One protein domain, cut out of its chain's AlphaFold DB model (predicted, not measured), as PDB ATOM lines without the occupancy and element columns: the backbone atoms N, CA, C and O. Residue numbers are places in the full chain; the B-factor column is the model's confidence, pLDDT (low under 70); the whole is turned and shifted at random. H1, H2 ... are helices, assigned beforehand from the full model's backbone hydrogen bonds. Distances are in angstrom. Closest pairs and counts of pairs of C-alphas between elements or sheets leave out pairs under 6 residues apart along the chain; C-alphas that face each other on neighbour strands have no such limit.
ATOM      1  N   GLU A 163     150.199 212.540 312.785       83.81
ATOM      2  CA  GLU A 163     148.818 212.160 313.119       83.81
ATOM      3  C   GLU A 163     147.784 213.194 312.628       83.81
ATOM      4  O   GLU A 163     146.786 212.844 312.000       83.81
ATOM      5  N   GLN A 164     148.032 214.494 312.822       85.50
ATOM      6  CA  GLN A 164     147.152 215.559 312.321       85.50
ATOM      7  C   GLN A 164     147.127 215.601 310.787       85.50
ATOM      8  O   GLN A 164     146.084 215.895 310.196       85.50
ATOM      9  N   LYS A 165     148.252 215.288 310.128       86.56
ATOM     10  CA  LYS A 165     148.332 215.172 308.663       86.56
ATOM     11  C   LYS A 165     147.573 213.952 308.139       86.56
ATOM     12  O   LYS A 165     146.907 214.066 307.112       86.56
ATOM     13  N   GLU A 166     147.625 212.811 308.823       87.12
ATOM     14  CA  GLU A 166     146.820 211.625 308.488       87.12
ATOM     15  C   GLU A 166     145.320 211.905 308.675       87.12
ATOM     16  O   GLU A 166     144.530 211.713 307.750       87.12
ATOM     17  N   GLN A 167     144.920 212.489 309.810       89.44
ATOM     18  CA  GLN A 167     143.533 212.903 310.045       89.44
ATOM     19  C   GLN A 167     143.040 213.922 309.003       89.44
ATOM     20  O   GLN A 167     141.905 213.822 308.529       89.44
ATOM     21  N   ALA A 168     143.890 214.870 308.591       91.81
ATOM     22  CA  ALA A 168     143.591 215.793 307.497       91.81
ATOM     23  C   ALA A 168     143.436 215.064 306.151       91.81
ATOM     24  O   ALA A 168     142.474 215.336 305.433       91.81
ATOM     25  N   ARG A 169     144.313 214.104 305.818       91.25
ATOM     26  CA  ARG A 169     144.194 213.281 304.601       91.25
ATOM     27  C   ARG A 169     142.893 212.478 304.580       91.25
ATOM     28  O   ARG A 169     142.190 212.526 303.572       91.25
ATOM     29  N   LYS A 170     142.538 211.815 305.684       92.94
ATOM     30  CA  LYS A 170     141.278 211.068 305.821       92.94
ATOM     31  C   LYS A 170     140.061 211.980 305.642       92.94
ATOM     32  O   LYS A 170     139.219 211.711 304.795       92.94
ATOM     33  N   HIS A 171     140.017 213.111 306.350       95.25
ATOM     34  CA  HIS A 171     138.930 214.088 306.222       95.25
ATOM     35  C   HIS A 171     138.793 214.641 304.793       95.25
ATOM     36  O   HIS A 171     137.691 214.711 304.250       95.25
ATOM     37  N   ASN A 172     139.915 214.991 304.157       94.94
ATOM     38  CA  ASN A 172     139.927 215.490 302.785       94.94
ATOM     39  C   ASN A 172     139.464 214.418 301.779       94.94
ATOM     40  O   ASN A 172     138.854 214.762 300.767       94.94
ATOM     41  N   MET A 173     139.712 213.128 302.034       94.19
ATOM     42  CA  MET A 173     139.220 212.038 301.184       94.19
ATOM     43  C   MET A 173     137.685 211.994 301.151       94.19
ATOM     44  O   MET A 173     137.103 211.959 300.065       94.19
ATOM     45  N   ASP A 174     137.036 212.072 302.313       94.50
ATOM     46  CA  ASP A 174     135.572 212.080 302.422       94.50
ATOM     47  C   ASP A 174     134.980 213.361 301.802       94.50
ATOM     48  O   ASP A 174     134.057 213.317 300.980       94.50
ATOM     49  N   LEU A 175     135.591 214.512 302.108       96.75
ATOM     50  CA  LEU A 175     135.229 215.822 301.560       96.75
ATOM     51  C   LEU A 175     135.306 215.851 300.022       96.75
ATOM     52  O   LEU A 175     134.442 216.437 299.366       96.75
ATOM     53  N   ARG A 176     136.283 215.161 299.418       96.00
ATOM     54  CA  ARG A 176     136.417 215.044 297.956       96.00
ATOM     55  C   ARG A 176     135.180 214.430 297.309       96.00
ATOM     56  O   ARG A 176     134.751 214.909 296.260       96.00
ATOM     57  N   ALA A 177     134.586 213.401 297.914       95.44
ATOM     58  CA  ALA A 177     133.378 212.766 297.384       95.44
ATOM     59  C   ALA A 177     132.161 213.712 297.417       95.44
ATOM     60  O   ALA A 177     131.268 213.622 296.574       95.44
ATOM     61  N   GLN A 178     132.123 214.645 298.369       96.50
ATOM     62  CA  GLN A 178     131.101 215.685 298.464       96.50
ATOM     63  C   GLN A 178     131.319 216.784 297.415       96.50
ATOM     64  O   GLN A 178     130.451 216.999 296.571       96.50
ATOM     65  N   VAL A 179     132.526 217.350 297.358       97.19
ATOM     66  CA  VAL A 179     132.943 218.342 296.353       97.19
ATOM     67  C   VAL A 179     132.721 217.840 294.918       97.19
ATOM     68  O   VAL A 179     132.181 218.557 294.076       97.19
ATOM     69  N   PHE A 180     133.059 216.581 294.624       97.06
ATOM     70  CA  PHE A 180     132.892 216.010 293.282       97.06
ATOM     71  C   PHE A 180     131.416 215.767 292.915       97.06
ATOM     72  O   PHE A 180     131.076 215.809 291.731       97.06
ATOM     73  N   ARG A 181     130.517 215.559 293.891       96.38
ATOM     74  CA  ARG A 181     129.064 215.538 293.637       96.38
ATOM     75  C   ARG A 181     128.556 216.925 293.241       96.38
ATOM     76  O   ARG A 181     127.822 217.027 292.260       96.38
ATOM     77  N   ASP A 182     128.997 217.982 293.922       95.62
ATOM     78  CA  ASP A 182     128.596 219.359 293.601       95.62
ATOM     79  C   ASP A 182     129.120 219.830 292.239       95.62
ATOM     80  O   ASP A 182     128.369 220.425 291.462       95.62
ATOM     81  N   ILE A 183     130.367 219.488 291.892       96.44
ATOM     82  CA  ILE A 183     130.942 219.767 290.563       96.44
ATOM     83  C   ILE A 183     130.103 219.125 289.444       96.44
ATOM     84  O   ILE A 183     129.931 219.719 288.377       96.44
ATOM     85  N   ARG A 184     129.546 217.931 289.680       94.94
ATOM     86  CA  ARG A 184     128.735 217.179 288.705       94.94
ATOM     87  C   ARG A 184     127.278 217.648 288.637       94.94
ATOM     88  O   ARG A 184     126.680 217.625 287.562       94.94
ATOM     89  N   ARG A 185     126.702 218.107 289.750       93.94
ATOM     90  CA  ARG A 185     125.292 218.523 289.867       93.94
ATOM     91  C   ARG A 185     124.956 219.697 288.928       93.94
ATOM     92  O   ARG A 185     125.732 220.650 288.864       93.94
ATOM     93  N   PRO A 186     123.864 219.666 288.142       90.38
ATOM     94  CA  PRO A 186     123.510 220.768 287.242       90.38
ATOM     95  C   PRO A 186     123.139 222.038 288.022       90.38
ATOM     96  O   PRO A 186     122.487 221.967 289.062       90.38
ATOM     97  N   GLY A 187     123.546 223.203 287.513       91.56
ATOM     98  CA  GLY A 187     123.253 224.502 288.123       91.56
ATOM     99  C   GLY A 187     124.391 225.517 287.990       91.56
ATOM    100  O   GLY A 187     125.438 225.240 287.402       91.56
ATOM    101  N   ARG A 188     124.157 226.716 288.536       89.12
ATOM    102  CA  ARG A 188     125.108 227.848 288.564       89.12
ATOM    103  C   ARG A 188     125.421 228.337 289.988       89.12
ATOM    104  O   ARG A 188     126.210 229.256 290.158       89.12
ATOM    105  N   ASN A 189     124.819 227.714 291.002       92.25
ATOM    106  CA  ASN A 189     124.981 228.088 292.404       92.25
ATOM    107  C   ASN A 189     126.180 227.329 292.979       92.25
ATOM    108  O   ASN A 189     126.065 226.147 293.300       92.25
ATOM    109  N   TYR A 190     127.327 227.998 293.081       94.19
ATOM    110  CA  TYR A 190     128.575 227.382 293.547       94.19
ATOM    111  C   TYR A 190     128.830 227.571 295.049       94.19
ATOM    112  O   TYR A 190     129.828 227.071 295.551       94.19
ATOM    113  N   SER A 191     127.932 228.227 295.792       94.31
ATOM    114  CA  SER A 191     128.120 228.548 297.216       94.31
ATOM    115  C   SER A 191     128.443 227.319 298.072       94.31
ATOM    116  O   SER A 191     129.420 227.339 298.807       94.31
ATOM    117  N   GLN A 192     127.689 226.228 297.904       94.50
ATOM    118  CA  GLN A 192     127.902 224.959 298.613       94.50
ATOM    119  C   GLN A 192     129.242 224.296 298.246       94.50
ATOM    120  O   GLN A 192     129.935 223.759 299.104       94.50
ATOM    121  N   LEU A 193     129.647 224.380 296.974       95.88
ATOM    122  CA  LEU A 193     130.958 223.912 296.524       95.88
ATOM    123  C   LEU A 193     132.077 224.710 297.215       95.88
ATOM    124  O   LEU A 193     132.976 224.110 297.792       95.88
ATOM    125  N   LEU A 194     131.999 226.044 297.196       95.44
ATOM    126  CA  LEU A 194     132.988 226.917 297.837       95.44
ATOM    127  C   LEU A 194     133.007 226.743 299.365       95.44
ATOM    128  O   LEU A 194     134.077 226.754 299.966       95.44
ATOM    129  N   GLU A 195     131.856 226.521 300.002       95.75
ATOM    130  CA  GLU A 195     131.753 226.163 301.420       95.75
ATOM    131  C   GLU A 195     132.559 224.894 301.726       95.75
ATOM    132  O   GLU A 195     133.444 224.930 302.580       95.75
ATOM    133  N   HIS A 196     132.365 223.818 300.955       95.94
ATOM    134  CA  HIS A 196     133.161 222.598 301.094       95.94
ATOM    135  C   HIS A 196     134.664 222.832 300.852       95.94
ATOM    136  O   HIS A 196     135.480 222.232 301.548       95.94
ATOM    137  N   LEU A 197     135.062 223.731 299.942       95.44
ATOM    138  CA  LEU A 197     136.481 224.074 299.755       95.44
ATOM    139  C   LEU A 197     137.093 224.804 300.971       95.44
ATOM    140  O   LEU A 197     138.287 224.653 301.227       95.44
ATOM    141  N   ASN A 198     136.308 225.527 301.780       94.31
ATOM    142  CA  ASN A 198     136.816 226.115 303.030       94.31
ATOM    143  C   ASN A 198     137.113 225.063 304.117       94.31
ATOM    144  O   ASN A 198     137.854 225.365 305.051       94.31
ATOM    145  N   LEU A 199     136.560 223.849 304.009       95.12
ATOM    146  CA  LEU A 199     136.746 222.773 304.993       95.12
ATOM    147  C   LEU A 199     138.038 221.962 304.778       95.12
ATOM    148  O   LEU A 199     138.370 221.124 305.615       95.12
ATOM    149  N   ILE A 200     138.779 222.199 303.687       95.25
ATOM    150  CA  ILE A 200     140.001 221.449 303.361       95.25
ATOM    151  C   ILE A 200     141.069 221.681 304.440       95.25
ATOM    152  O   ILE A 200     141.526 222.805 304.674       95.25
ATOM    153  N   LYS A 201     141.511 220.590 305.070       92.62
ATOM    154  CA  LYS A 201     142.540 220.593 306.119       92.62
ATOM    155  C   LYS A 201     143.931 220.324 305.544       92.62
ATOM    156  O   LYS A 201     144.066 219.833 304.425       92.62
ATOM    157  N   GLY A 202     144.961 220.609 306.336       90.94
ATOM    158  CA  GLY A 202     146.362 220.384 305.976       90.94
ATOM    159  C   GLY A 202     147.124 221.658 305.609       90.94
ATOM    160  O   GLY A 202     146.637 222.784 305.788       90.94
ATOM    161  N   ASP A 203     148.341 221.440 305.124       90.94
ATOM    162  CA  ASP A 203     149.253 222.460 304.608       90.94
ATOM    163  C   ASP A 203     148.800 223.009 303.242       90.94
ATOM    164  O   ASP A 203     147.788 222.587 302.667       90.94
ATOM    165  N   ASP A 204     149.518 224.023 302.754       91.94
ATOM    166  CA  ASP A 204     149.193 224.674 301.486       91.94
ATOM    167  C   ASP A 204     149.365 223.730 300.287       91.94
ATOM    168  O   ASP A 204     148.533 223.723 299.385       91.94
ATOM    169  N   ASP A 205     150.363 222.841 300.327       92.19
ATOM    170  CA  ASP A 205     150.590 221.822 299.298       92.19
ATOM    171  C   ASP A 205     149.411 220.844 299.170       92.19
ATOM    172  O   ASP A 205     148.960 220.551 298.055       92.19
ATOM    173  N   MET A 206     148.869 220.342 300.291       93.06
ATOM    174  CA  MET A 206     147.670 219.496 300.271       93.06
ATOM    175  C   MET A 206     146.456 220.245 299.719       93.06
ATOM    176  O   MET A 206     145.715 219.683 298.904       93.06
ATOM    177  N   LYS A 207     146.255 221.506 300.122       94.19
ATOM    178  CA  LYS A 207     145.142 222.340 299.640       94.19
ATOM    179  C   LYS A 207     145.271 222.634 298.150       94.19
ATOM    180  O   LYS A 207     144.347 222.332 297.401       94.19
ATOM    181  N   SER A 208     146.427 223.109 297.699       95.56
ATOM    182  CA  SER A 208     146.742 223.383 296.295       95.56
ATOM    183  C   SER A 208     146.493 222.153 295.414       95.56
ATOM    184  O   SER A 208     145.739 222.230 294.438       95.56
ATOM    185  N   LYS A 209     146.992 220.968 295.807       95.69
ATOM    186  CA  LYS A 209     146.685 219.707 295.105       95.69
ATOM    187  C   LYS A 209     145.186 219.398 295.079       95.69
ATOM    188  O   LYS A 209     144.679 218.951 294.049       95.69
ATOM    189  N   PHE A 210     144.460 219.639 296.170       97.00
ATOM    190  CA  PHE A 210     143.009 219.453 296.210       97.00
ATOM    191  C   PHE A 210     142.279 220.386 295.232       97.00
ATOM    192  O   PHE A 210     141.430 219.924 294.465       97.00
ATOM    193  N   ILE A 211     142.643 221.670 295.191       97.12
ATOM    194  CA  ILE A 211     142.054 222.655 294.274       97.12
ATOM    195  C   ILE A 211     142.347 222.300 292.811       97.12
ATOM    196  O   ILE A 211     141.421 222.288 291.998       97.12
ATOM    197  N   GLN A 212     143.573 221.884 292.479       97.69
ATOM    198  CA  GLN A 212     143.918 221.414 291.129       97.69
ATOM    199  C   GLN A 212     143.069 220.212 290.682       97.69
ATOM    200  O   GLN A 212     142.618 220.153 289.533       97.69
ATOM    201  N   MET A 213     142.761 219.278 291.590       97.19
ATOM    202  CA  MET A 213     141.841 218.171 291.294       97.19
ATOM    203  C   MET A 213     140.403 218.654 291.046       97.19
ATOM    204  O   MET A 213     139.721 218.110 290.175       97.19
ATOM    205  N   CYS A 214     139.943 219.686 291.761       97.31
ATOM    206  CA  CYS A 214     138.615 220.281 291.572       97.31
ATOM    207  C   CYS A 214     138.503 221.047 290.245       97.31
ATOM    208  O   CYS A 214     137.498 220.917 289.542       97.31
ATOM    209  N   ILE A 215     139.547 221.791 289.866       97.62
ATOM    210  CA  ILE A 215     139.656 222.464 288.564       97.62
ATOM    211  C   ILE A 215     139.643 221.429 287.433       97.62
ATOM    212  O   ILE A 215     138.836 221.537 286.510       97.62
ATOM    213  N   THR A 216     140.465 220.382 287.538       98.19
ATOM    214  CA  THR A 216     140.554 219.304 286.536       98.19
ATOM    215  C   THR A 216     139.210 218.595 286.335       98.19
ATOM    216  O   THR A 216     138.754 218.436 285.201       98.19
ATOM    217  N   GLU A 217     138.521 218.222 287.418       97.81
ATOM    218  CA  GLU A 217     137.196 217.592 287.334       97.81
ATOM    219  C   GLU A 217     136.133 218.574 286.790       97.81
ATOM    220  O   GLU A 217     135.268 218.181 286.008       97.81
ATOM    221  N   SER A 218     136.225 219.872 287.097       97.56
ATOM    222  CA  SER A 218     135.332 220.898 286.526       97.56
ATOM    223  C   SER A 218     135.546 221.096 285.017       97.56
ATOM    224  O   SER A 218     134.577 221.239 284.261       97.56
ATOM    225  N   LEU A 219     136.801 221.046 284.550       97.31
ATOM    226  CA  LEU A 219     137.165 221.087 283.128       97.31
ATOM    227  C   LEU A 219     136.696 219.839 282.373       97.31
ATOM    228  O   LEU A 219     136.225 219.962 281.241       97.31
ATOM    229  N   ARG A 220     136.728 218.661 283.007       96.94
ATOM    230  CA  ARG A 220     136.177 217.414 282.452       96.94
ATOM    231  C   ARG A 220     134.686 217.537 282.108       96.94
ATOM    232  O   ARG A 220     134.256 217.020 281.080       96.94
ATOM    233  N   PHE A 221     133.917 218.296 282.896       97.12
ATOM    234  CA  PHE A 221     132.518 218.653 282.599       97.12
ATOM    235  C   PHE A 221     132.353 219.977 281.828       97.12
ATOM    236  O   PHE A 221     131.239 220.489 281.710       97.12
ATOM    237  N   ARG A 222     133.444 220.541 281.287       96.31
ATOM    238  CA  ARG A 222     133.495 221.787 280.495       96.31
ATOM    239  C   ARG A 222     132.964 223.035 281.225       96.31
ATOM    240  O   ARG A 222     132.602 224.025 280.587       96.31
ATOM    241  N   ARG A 223     132.939 223.035 282.564       95.88
ATOM    242  CA  ARG A 223     132.332 224.094 283.392       95.88
ATOM    243  C   ARG A 223     133.276 225.278 283.627       95.88
ATOM    244  O   ARG A 223     133.689 225.532 284.753       95.88
ATOM    245  N   LYS A 224     133.587 226.040 282.572       96.00
ATOM    246  CA  LYS A 224     134.525 227.183 282.643       96.00
ATOM    247  C   LYS A 224     134.190 228.198 283.751       96.00
ATOM    248  O   LYS A 224     135.077 228.577 284.499       96.00
ATOM    249  N   GLN A 225     132.915 228.561 283.929       96.12
ATOM    250  CA  GLN A 225     132.513 229.492 285.000       96.12
ATOM    251  C   GLN A 225     132.792 228.947 286.408       96.12
ATOM    252  O   GLN A 225     133.212 229.702 287.275       96.12
ATOM    253  N   MET A 226     132.609 227.641 286.628       96.56
ATOM    254  CA  MET A 226     132.922 226.996 287.906       96.56
ATOM    255  C   MET A 226     134.431 227.000 288.172       96.56
ATOM    256  O   MET A 226     134.839 227.292 289.288       96.56
ATOM    257  N   VAL A 227     135.254 226.745 287.147       97.69
ATOM    258  CA  VAL A 227     136.720 226.856 287.244       97.69
ATOM    259  C   VAL A 227     137.132 228.271 287.648       97.69
ATOM    260  O   VAL A 227     137.891 228.418 288.599       97.69
ATOM    261  N   ASN A 228     136.578 229.296 286.993       96.94
ATOM    262  CA  ASN A 228     136.865 230.693 287.323       96.94
ATOM    263  C   ASN A 228     136.498 231.015 288.782       96.94
ATOM    264  O   ASN A 228     137.318 231.578 289.494       96.94
ATOM    265  N   SER A 229     135.316 230.598 289.258       96.44
ATOM    266  CA  SER A 229     134.906 230.820 290.655       96.44
ATOM    267  C   SER A 229     135.758 230.058 291.679       96.44
ATOM    268  O   SER A 229     135.977 230.569 292.773       96.44
ATOM    269  N   ILE A 230     136.243 228.852 291.352       96.75
ATOM    270  CA  ILE A 230     137.183 228.108 292.208       96.75
ATOM    271  C   ILE A 230     138.532 228.839 292.271       96.75
ATOM    272  O   ILE A 230     139.087 228.987 293.357       96.75
ATOM    273  N   GLN A 231     139.043 229.301 291.125       96.75
ATOM    274  CA  GLN A 231     140.328 229.995 291.036       96.75
ATOM    275  C   GLN A 231     140.286 231.345 291.762       96.75
ATOM    276  O   GLN A 231     141.117 231.585 292.624       96.75
ATOM    277  N   GLU A 232     139.270 232.174 291.509       96.44
ATOM    278  CA  GLU A 232     139.070 233.464 292.185       96.44
ATOM    279  C   GLU A 232     138.956 233.301 293.711       96.44
ATOM    280  O   GLU A 232     139.566 234.052 294.476       96.44
ATOM    281  N   TRP A 233     138.213 232.285 294.171       95.62
ATOM    282  CA  TRP A 233     138.122 231.956 295.594       95.62
ATOM    283  C   TRP A 233     139.479 231.533 296.177       95.62
ATOM    284  O   TRP A 233     139.829 231.976 297.272       95.62
ATOM    285  N   TRP A 234     140.249 230.715 295.453       95.44
ATOM    286  CA  TRP A 234     141.564 230.246 295.894       95.44
ATOM    287  C   TRP A 234     142.583 231.388 295.940       95.44
ATOM    288  O   TRP A 234     143.211 231.603 296.973       95.44
ATOM    289  N   ASP A 235     142.670 232.195 294.885       94.75
ATOM    290  CA  ASP A 235     143.571 233.347 294.801       94.75
ATOM    291  C   ASP A 235     143.267 234.368 295.909       94.75
ATOM    292  O   ASP A 235     144.183 234.918 296.521       94.75
ATOM    293  N   LYS A 236     141.982 234.587 296.228       93.50
ATOM    294  CA  LYS A 236     141.558 235.406 297.374       93.50
ATOM    295  C   LYS A 236     141.936 234.778 298.718       93.50
ATOM    296  O   LYS A 236     142.247 235.507 299.659       93.50
ATOM    297  N   LYS A 237     141.916 233.446 298.830       89.50
ATOM    298  CA  LYS A 237     142.354 232.724 300.034       89.50
ATOM    299  C   LYS A 237     143.856 232.875 300.280       89.50
ATOM    300  O   LYS A 237     144.228 233.086 301.430       89.50
ATOM    301  N   GLN A 238     144.675 232.859 299.226       86.25
ATOM    302  CA  GLN A 238     146.126 233.075 299.326       86.25
ATOM    303  C   GLN A 238     146.491 234.546 299.601       86.25
ATOM    304  O   GLN A 238     147.500 234.824 300.243       86.25
ATOM    305  N   GLN A 239     145.653 235.496 299.170       79.88
ATOM    306  CA  GLN A 239     145.803 236.936 299.440       79.88
ATOM    307  C   GLN A 239     145.403 237.374 300.860       79.88
ATOM    308  O   GLN A 239     145.436 238.567 301.157       79.88
ATOM    309  N   LEU A 240     145.030 236.443 301.740       66.12
ATOM    310  CA  LEU A 240     144.831 236.698 303.167       66.12
ATOM    311  C   LEU A 240     146.089 236.260 303.939       66.12
ATOM    312  O   LEU A 240     146.095 235.153 304.488       66.12
TER     313      LEU A 240
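This is residues 163 to 240 of the 244 residues of the protein "INT_SG_DDX_CT_C domain-containing protein" of Musca domestica (UniProt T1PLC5). Two helical hairpins, H1 with H2 and H3 with H4, pack together as a small bundle of four roughly aligned helices, with the long H1 and the short H2 making one hairpin. The ring of helices, taken as H1, H2, H4 and H3, is loosest between H2 and H4, and H1 makes its contacts in its later part, from residue 175 on. The 78 printed residues hold four named helices in the order H1, H2, H3, H4 and no named strand, and the class is all helix. The whole is compact, with a radius of gyration of the C-alphas of 12.1 A and spans of 37 by 27 by 19 A.

H1, residues 163 to 184, has a kink of 29 degrees near residue 175. H2, residues 191 to 198, touches H1 at a shallow tilt of 18 degrees, opposite ways, and the two form a helical hairpin; their closest C-alphas, those of Asp 182 and Leu 193, are 5.9 A apart. H1 touches H2 with residues 175 to 183 alone. H3, residues 204 to 220, touches H1 at a shallow tilt of 19 degrees, the same way, with the C-alphas of Ile 183 and Ser 218 closest at 6.1 A. Here H1 uses residues 179 to 184 alone and H3 residues 214 to 218 alone. H4, residues 224 to 238, forms a helical hairpin with H3: they touch at a shallow tilt of 10 degrees, opposite ways, with the C-alphas of Ile 215 and Val 227 closest at 5.4 A. H2 and H4 are close but not clearly touching, at a steep tilt of 39 degrees, the same way; their closest C-alphas, those of Leu 194 and Ile 230, are 7.1 A apart. In H2, H3 and H4 every O i to N i+4 pair is within hydrogen-bond range, and in H1 16 of 18 are.

H1 begins at C-alpha 163, at (148.818, 212.160, 313.119), and measures 32.0 A to C-alpha 184, at (128.735, 217.179, 288.705). H2 has eight residues. H3 is 24.2 A long. H4 is 21.2 A long and ends at C-alpha 238, at (146.126, 233.075, 299.326).

The two C-alphas farthest apart, those of Glu 163 and Gly 187, are 37.8 A from each other. The printed part, residues 163 to 240, has no cut. The links from H2 to H3 and from H3 to H4 are tight, and that from H1 to H2 is short. The mean pLDDT of the printed part is 93.9, and residue 240 is under 70.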